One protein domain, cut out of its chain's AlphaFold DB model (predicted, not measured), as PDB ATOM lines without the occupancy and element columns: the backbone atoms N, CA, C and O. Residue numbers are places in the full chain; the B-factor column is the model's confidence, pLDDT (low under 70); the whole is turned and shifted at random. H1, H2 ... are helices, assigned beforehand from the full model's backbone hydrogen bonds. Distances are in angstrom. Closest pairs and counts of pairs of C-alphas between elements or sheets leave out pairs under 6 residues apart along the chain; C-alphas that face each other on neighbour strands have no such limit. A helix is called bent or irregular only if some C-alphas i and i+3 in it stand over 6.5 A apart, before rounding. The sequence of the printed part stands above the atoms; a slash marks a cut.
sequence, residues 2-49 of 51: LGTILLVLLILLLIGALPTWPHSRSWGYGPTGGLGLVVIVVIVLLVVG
ATOM      1  N   LEU A   2      42.715 -60.855 -33.986       79.38
ATOM      2  CA  LEU A   2      41.775 -59.969 -34.696       79.38
ATOM      3  C   LEU A   2      42.390 -58.631 -35.164       79.38
ATOM      4  O   LEU A   2      42.126 -58.193 -36.278       79.38
ATOM      5  N   GLY A   3      43.259 -58.011 -34.355       86.81
ATOM      6  CA  GLY A   3      43.902 -56.734 -34.702       86.81
ATOM      7  C   GLY A   3      44.786 -56.797 -35.954       86.81
ATOM      8  O   GLY A   3      44.787 -55.871 -36.754       86.81
ATOM      9  N   THR A   4      45.475 -57.918 -36.178       87.00
ATOM     10  CA  THR A   4      46.296 -58.136 -37.377       87.00
ATOM     11  C   THR A   4      45.439 -58.263 -38.634       87.00
ATOM     12  O   THR A   4      45.798 -57.724 -39.675       87.00
ATOM     13  N   ILE A   5      44.282 -58.922 -38.532       89.19
ATOM     14  CA  ILE A   5      43.329 -59.058 -39.642       89.19
ATOM     15  C   ILE A   5      42.750 -57.688 -40.019       89.19
ATOM     16  O   ILE A   5      42.714 -57.344 -41.197       89.19
ATOM     17  N   LEU A   6      42.362 -56.880 -39.027       85.12
ATOM     18  CA  LEU A   6      41.885 -55.510 -39.248       85.12
ATOM     19  C   LEU A   6      42.953 -54.626 -39.904       85.12
ATOM     20  O   LEU A   6      42.643 -53.882 -40.831       85.12
ATOM     21  N   LEU A   7      44.212 -54.746 -39.472       85.44
ATOM     22  CA  LEU A   7      45.333 -54.004 -40.051       85.44
ATOM     23  C   LEU A   7      45.558 -54.370 -41.529       85.44
ATOM     24  O   LEU A   7      45.739 -53.489 -42.365       85.44
ATOM     25  N   VAL A   8      45.506 -55.663 -41.865       88.06
ATOM     26  CA  VAL A   8      45.649 -56.141 -43.252       88.06
ATOM     27  C   VAL A   8      44.499 -55.639 -44.127       88.06
ATOM     28  O   VAL A   8      44.743 -55.151 -45.229       88.06
ATOM     29  N   LEU A   9      43.258 -55.689 -43.632       86.94
ATOM     30  CA  LEU A   9      42.094 -55.159 -44.351       86.94
ATOM     31  C   LEU A   9      42.210 -53.651 -44.608       86.94
ATOM     32  O   LEU A   9      41.897 -53.193 -45.707       86.94
ATOM     33  N   LEU A  10      42.708 -52.894 -43.628       84.75
ATOM     34  CA  LEU A  10      42.932 -51.455 -43.761       84.75
ATOM     35  C   LEU A  10      43.955 -51.142 -44.864       84.75
ATOM     36  O   LEU A  10      43.721 -50.271 -45.697       84.75
ATOM     37  N   ILE A  11      45.060 -51.891 -44.914       85.94
ATOM     38  CA  ILE A  11      46.102 -51.725 -45.938       85.94
ATOM     39  C   ILE A  11      45.561 -52.063 -47.336       85.94
ATOM     40  O   ILE A  11      45.820 -51.328 -48.289       85.94
ATOM     41  N   LEU A  12      44.773 -53.135 -47.471       83.50
ATOM     42  CA  LEU A  12      44.169 -53.518 -48.753       83.50
ATOM     43  C   LEU A  12      43.177 -52.464 -49.266       83.50
ATOM     44  O   LEU A  12      43.180 -52.162 -50.461       83.50
ATOM     45  N   LEU A  13      42.378 -51.862 -48.378       80.62
ATOM     46  CA  LEU A  13      41.476 -50.758 -48.729       80.62
ATOM     47  C   LEU A  13      42.238 -49.519 -49.213       80.62
ATOM     48  O   LEU A  13      41.843 -48.915 -50.209       80.62
ATOM     49  N   LEU A  14      43.352 -49.170 -48.560       78.44
ATOM     50  CA  LEU A  14      44.199 -48.048 -48.978       78.44
ATOM     51  C   LEU A  14      44.825 -48.286 -50.362       78.44
ATOM     52  O   LEU A  14      44.823 -47.380 -51.191       78.44
ATOM     53  N   ILE A  15      45.307 -49.501 -50.645       74.38
ATOM     54  CA  ILE A  15      45.885 -49.858 -51.954       74.38
ATOM     55  C   ILE A  15      44.814 -49.872 -53.054       74.38
ATOM     56  O   ILE A  15      45.076 -49.419 -54.170       74.38
ATOM     57  N   GLY A  16      43.608 -50.360 -52.750       67.69
ATOM     58  CA  GLY A  16      42.476 -50.362 -53.682       67.69
ATOM     59  C   GLY A  16      41.950 -48.962 -54.019       67.69
ATOM     60  O   GLY A  16      41.380 -48.768 -55.090       67.69
ATOM     61  N   ALA A  17      42.177 -47.981 -53.141       70.69
ATOM     62  CA  ALA A  17      41.810 -46.584 -53.363       70.69
ATOM     63  C   ALA A  17      42.819 -45.810 -54.236       70.69
ATOM     64  O   ALA A  17      42.506 -44.709 -54.694       70.69
ATOM     65  N   LEU A  18      44.017 -46.359 -54.482       66.44
ATOM     66  CA  LEU A  18      45.020 -45.715 -55.327       66.44
ATOM     67  C   LEU A  18      44.625 -45.808 -56.813       66.44
ATOM     68  O   LEU A  18      44.316 -46.901 -57.298       66.44
ATOM     69  N   PRO A  19      44.718 -44.708 -57.586       54.28
ATOM     70  CA  PRO A  19      44.336 -44.665 -59.000       54.28
ATOM     71  C   PRO A  19      45.390 -45.307 -59.928       54.28
ATOM     72  O   PRO A  19      45.652 -44.838 -61.037       54.28
ATOM     73  N   THR A  20      46.041 -46.377 -59.470       65.62
ATOM     74  CA  THR A  20      47.109 -47.094 -60.184       65.62
ATOM     75  C   THR A  20      46.544 -48.175 -61.113       65.62
ATOM     76  O   THR A  20      47.223 -48.629 -62.034       65.62
ATOM     77  N   TRP A  21      45.279 -48.570 -60.918       54.78
ATOM     78  CA  TRP A  21      44.612 -49.630 -61.678       54.78
ATOM     79  C   TRP A  21      43.880 -49.054 -62.906       54.78
ATOM     80  O   TRP A  21      43.130 -48.090 -62.763       54.78
ATOM     81  N   PRO A  22      43.988 -49.634 -64.116       50.81
ATOM     82  CA  PRO A  22      43.344 -49.093 -65.323       50.81
ATOM     83  C   PRO A  22      41.811 -48.967 -65.221       50.81
ATOM     84  O   PRO A  22      41.233 -48.082 -65.844       50.81
ATOM     85  N   HIS A  23      41.161 -49.795 -64.391       54.94
ATOM     86  CA  HIS A  23      39.721 -49.727 -64.096       54.94
ATOM     87  C   HIS A  23      39.326 -48.510 -63.229       54.94
ATOM     88  O   HIS A  23      38.200 -48.038 -63.304       54.94
ATOM     89  N   SER A  24      40.266 -47.962 -62.448       47.88
ATOM     90  CA  SER A  24      40.056 -46.806 -61.557       47.88
ATOM     91  C   SER A  24      40.160 -45.443 -62.262       47.88
ATOM     92  O   SER A  24      39.886 -44.408 -61.659       47.88
ATOM     93  N   ARG A  25      40.525 -45.420 -63.557       53.44
ATOM     94  CA  ARG A  25      40.738 -44.177 -64.325       53.44
ATOM     95  C   ARG A  25      39.463 -43.520 -64.861       53.44
ATOM     96  O   ARG A  25      39.500 -42.332 -65.154       53.44
ATOM     97  N   SER A  26      38.348 -44.242 -64.994       53.06
ATOM     98  CA  SER A  26      37.085 -43.682 -65.511       53.06
ATOM     99  C   SER A  26      36.193 -43.056 -64.433       53.06
ATOM    100  O   SER A  26      35.123 -42.549 -64.757       53.06
ATOM    101  N   TRP A  27      36.601 -43.089 -63.158       53.38
ATOM    102  CA  TRP A  27      35.750 -42.641 -62.052       53.38
ATOM    103  C   TRP A  27      35.867 -41.140 -61.772       53.38
ATOM    104  O   TRP A  27      34.908 -40.560 -61.280       53.38
ATOM    105  N   GLY A  28      36.976 -40.472 -62.113       64.94
ATOM    106  CA  GLY A  28      37.159 -39.045 -61.798       64.94
ATOM    107  C   GLY A  28      36.880 -38.734 -60.313       64.94
ATOM    108  O   GLY A  28      37.192 -39.546 -59.450       64.94
ATOM    109  N   TYR A  29      36.217 -37.608 -60.014       49.06
ATOM    110  CA  TYR A  29      35.652 -37.256 -58.688       49.06
ATOM    111  C   TYR A  29      34.514 -38.188 -58.200       49.06
ATOM    112  O   TYR A  29      33.829 -37.893 -57.221       49.06
ATOM    113  N   GLY A  30      34.281 -39.301 -58.890       62.97
ATOM    114  CA  GLY A  30      33.412 -40.392 -58.476       62.97
ATOM    115  C   GLY A  30      33.965 -41.183 -57.278       62.97
ATOM    116  O   GLY A  30      34.875 -40.721 -56.596       62.97
ATOM    117  N   PRO A  31      33.403 -42.369 -56.984       52.31
ATOM    118  CA  PRO A  31      33.178 -42.903 -55.628       52.31
ATOM    119  C   PRO A  31      34.365 -42.944 -54.641       52.31
ATOM    120  O   PRO A  31      34.148 -42.994 -53.431       52.31
ATOM    121  N   THR A  32      35.608 -42.876 -55.111       54.97
ATOM    122  CA  THR A  32      36.822 -42.753 -54.289       54.97
ATOM    123  C   THR A  32      36.954 -41.390 -53.595       54.97
ATOM    124  O   THR A  32      37.423 -41.344 -52.459       54.97
ATOM    125  N   GLY A  33      36.485 -40.293 -54.201       57.66
ATOM    126  CA  GLY A  33      36.466 -38.965 -53.569       57.66
ATOM    127  C   GLY A  33      35.460 -38.869 -52.419       57.66
ATOM    128  O   GLY A  33      35.771 -38.325 -51.364       57.66
ATOM    129  N   GLY A  34      34.278 -39.474 -52.589       66.62
ATOM    130  CA  GLY A  34      33.257 -39.558 -51.541       66.62
ATOM    131  C   GLY A  34      33.699 -40.430 -50.368       66.62
ATOM    132  O   GLY A  34      33.592 -40.012 -49.220       66.62
ATOM    133  N   LEU A  35      34.268 -41.608 -50.644       68.88
ATOM    134  CA  LEU A  35      34.805 -42.478 -49.593       68.88
ATOM    135  C   LEU A  35      36.005 -41.847 -48.875       68.88
ATOM    136  O   LEU A  35      36.062 -41.896 -47.649       68.88
ATOM    137  N   GLY A  36      36.921 -41.200 -49.601       74.12
ATOM    138  CA  GLY A  36      38.028 -40.456 -48.995       74.12
ATOM    139  C   GLY A  36      37.545 -39.312 -48.100       74.12
ATOM    140  O   GLY A  36      38.038 -39.152 -46.986       74.12
ATOM    141  N   LEU A  37      36.524 -38.570 -48.538       76.06
ATOM    142  CA  LEU A  37      35.911 -37.503 -47.750       76.06
ATOM    143  C   LEU A  37      35.231 -38.046 -46.484       76.06
ATOM    144  O   LEU A  37      35.420 -37.484 -45.409       76.06
ATOM    145  N   VAL A  38      34.512 -39.167 -46.582       83.50
ATOM    146  CA  VAL A  38      33.899 -39.831 -45.418       83.50
ATOM    147  C   VAL A  38      34.963 -40.281 -44.417       83.50
ATOM    148  O   VAL A  38      34.814 -40.033 -43.222       83.50
ATOM    149  N   VAL A  39      36.063 -40.878 -44.881       84.31
ATOM    150  CA  VAL A  39      37.174 -41.294 -44.008       84.31
ATOM    151  C   VAL A  39      37.802 -40.090 -43.299       84.31
ATOM    152  O   VAL A  39      38.043 -40.152 -42.094       84.31
ATOM    153  N   ILE A  40      38.006 -38.975 -44.004       84.44
ATOM    154  CA  ILE A  40      38.527 -37.735 -43.407       84.44
ATOM    155  C   ILE A  40      37.569 -37.195 -42.336       84.44
ATOM    156  O   ILE A  40      38.018 -36.839 -41.246       84.44
ATOM    157  N   VAL A  41      36.260 -37.172 -42.606       85.75
ATOM    158  CA  VAL A  41      35.242 -36.724 -41.638       85.75
ATOM    159  C   VAL A  41      35.270 -37.580 -40.372       85.75
ATOM    160  O   VAL A  41      35.274 -37.038 -39.269       85.75
ATOM    161  N   VAL A  42      35.350 -38.906 -40.510       88.69
ATOM    162  CA  VAL A  42      35.421 -39.825 -39.364       88.69
ATOM    163  C   VAL A  42      36.682 -39.578 -38.533       88.69
ATOM    164  O   VAL A  42      36.597 -39.523 -37.309       88.69
ATOM    165  N   ILE A  43      37.834 -39.366 -39.173       89.56
ATOM    166  CA  ILE A  43      39.090 -39.056 -38.472       89.56
ATOM    167  C   ILE A  43      38.971 -37.747 -37.680       89.56
ATOM    168  O   ILE A  43      39.397 -37.697 -36.528       89.56
ATOM    169  N   VAL A  44      38.366 -36.701 -38.252       90.19
ATOM    170  CA  VAL A  44      38.159 -35.422 -37.549       90.19
ATOM    171  C   VAL A  44      37.252 -35.601 -36.333       90.19
ATOM    172  O   VAL A  44      37.586 -35.117 -35.254       90.19
ATOM    173  N   LEU A  45      36.135 -36.320 -36.476       88.75
ATOM    174  CA  LEU A  45      35.210 -36.566 -35.364       88.75
ATOM    175  C   LEU A  45      35.870 -37.347 -34.221       88.75
ATOM    176  O   LEU A  45      35.632 -37.030 -33.057       88.75
ATOM    177  N   LEU A  46      36.739 -38.300 -34.558       89.75
ATOM    178  CA  LEU A  46      37.489 -39.104 -33.594       89.75
ATOM    179  C   LEU A  46      38.557 -38.271 -32.862       89.75
ATOM    180  O   LEU A  46      38.743 -38.407 -31.659       89.75
ATOM    181  N   VAL A  47      39.228 -37.346 -33.556       84.62
ATOM    182  CA  VAL A  47      40.219 -36.436 -32.945       84.62
ATOM    183  C   VAL A  47      39.562 -35.381 -32.049       84.62
ATOM    184  O   VAL A  47      40.117 -35.028 -31.011       84.62
ATOM    185  N   VAL A  48      38.381 -34.881 -32.426       92.75
ATOM    186  CA  VAL A  48      37.608 -33.920 -31.616       92.75
ATOM    187  C   VAL A  48      36.882 -34.619 -30.447       92.75
ATOM    188  O   VAL A  48      36.357 -33.947 -29.564       92.75
ATOM    189  N   GLY A  49      36.894 -35.960 -30.390       84.06
ATOM    190  CA  GLY A  49      36.299 -36.752 -29.306       84.06
ATOM    191  C   GLY A  49      34.771 -36.793 -29.341       84.06
ATOM    192  O   GLY A  49      34.125 -36.970 -28.311       84.06
TER     193      GLY A  49
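Overview. This is residues 2 to 49 of the 51 residues of the protein "Uncharacterized protein DUF3309" of Paraburkholderia sp. BL18I3N2 (UniProt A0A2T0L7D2). The printed part is a flat, open V of two long helices, H1 and H3, that form two separate arms and spread wider toward their free ends. At the closed end a turn of chain with the short helix H2 joins them, and the space between the arms is empty. The 48 printed residues hold three named helices, in the order H1, H2, H3, and no named strand; the class is all helix. The whole is loose, with a radius of gyration of the C-alphas of 13.1 A, and the C-alphas span 36 by 26 by 11 A.

Arrangement. Begin with H1, residues 2 to 16, whose N-to-C direction is (0.01, 0.49, -0.87). A tight link of 5 residues leads from it to H2, residues 22 to 26, and H1 and H2 are apart, with no C-alpha of the one within 8 A of the other. A second tight link of 5 residues leads to H3, residues 32 to 47, with the direction (0.12, 0.20, 0.97), and H2 and H3 are apart by the same measure. H1 and H3 are apart too. Look at the backbone N and O atoms next: in H1 and H3 every O i to N i+4 pair is within hydrogen-bond range, while in H2 this holds for 0 of 1, and for 0 of 2 of its O i to N i+3 pairs.

Along the chain. Find C-alpha 2 of Leu 2 at (41.775, -59.969, -34.696); from there H1 runs 21.3 A to C-alpha 16 of Gly 16 at (42.476, -50.362, -53.682). Go on to Pro 22, where H2 begins; it ends at Ser 26, 8.3 A away from C-alpha to C-alpha. H2 is irregular, but only just: C-alphas 23 and 26 are 6.7 A apart. Then look for H3, the longest helix with 16 residues, which begins at Thr 32 and runs 22.5 A to C-alpha 47 of Val 47 at (40.219, -36.436, -32.945).

Size, cuts and confidence. The two C-alphas farthest apart are those of Pro 22 and Gly 49, at 38.7 A, and the C-alphas of Leu 2 and Gly 49, the first and last printed residues, are 24.5 A apart. Residues 2 to 13, which belong to H1, stand free, and so do residues 37 to 49, of which 37 to 47 belong to H3. The printed part has no cut, and neither link is long. Read the B-factor column for the model's confidence: the mean pLDDT of the printed part is 73.8, and residue 16 and residues 18 to 35 are under 70.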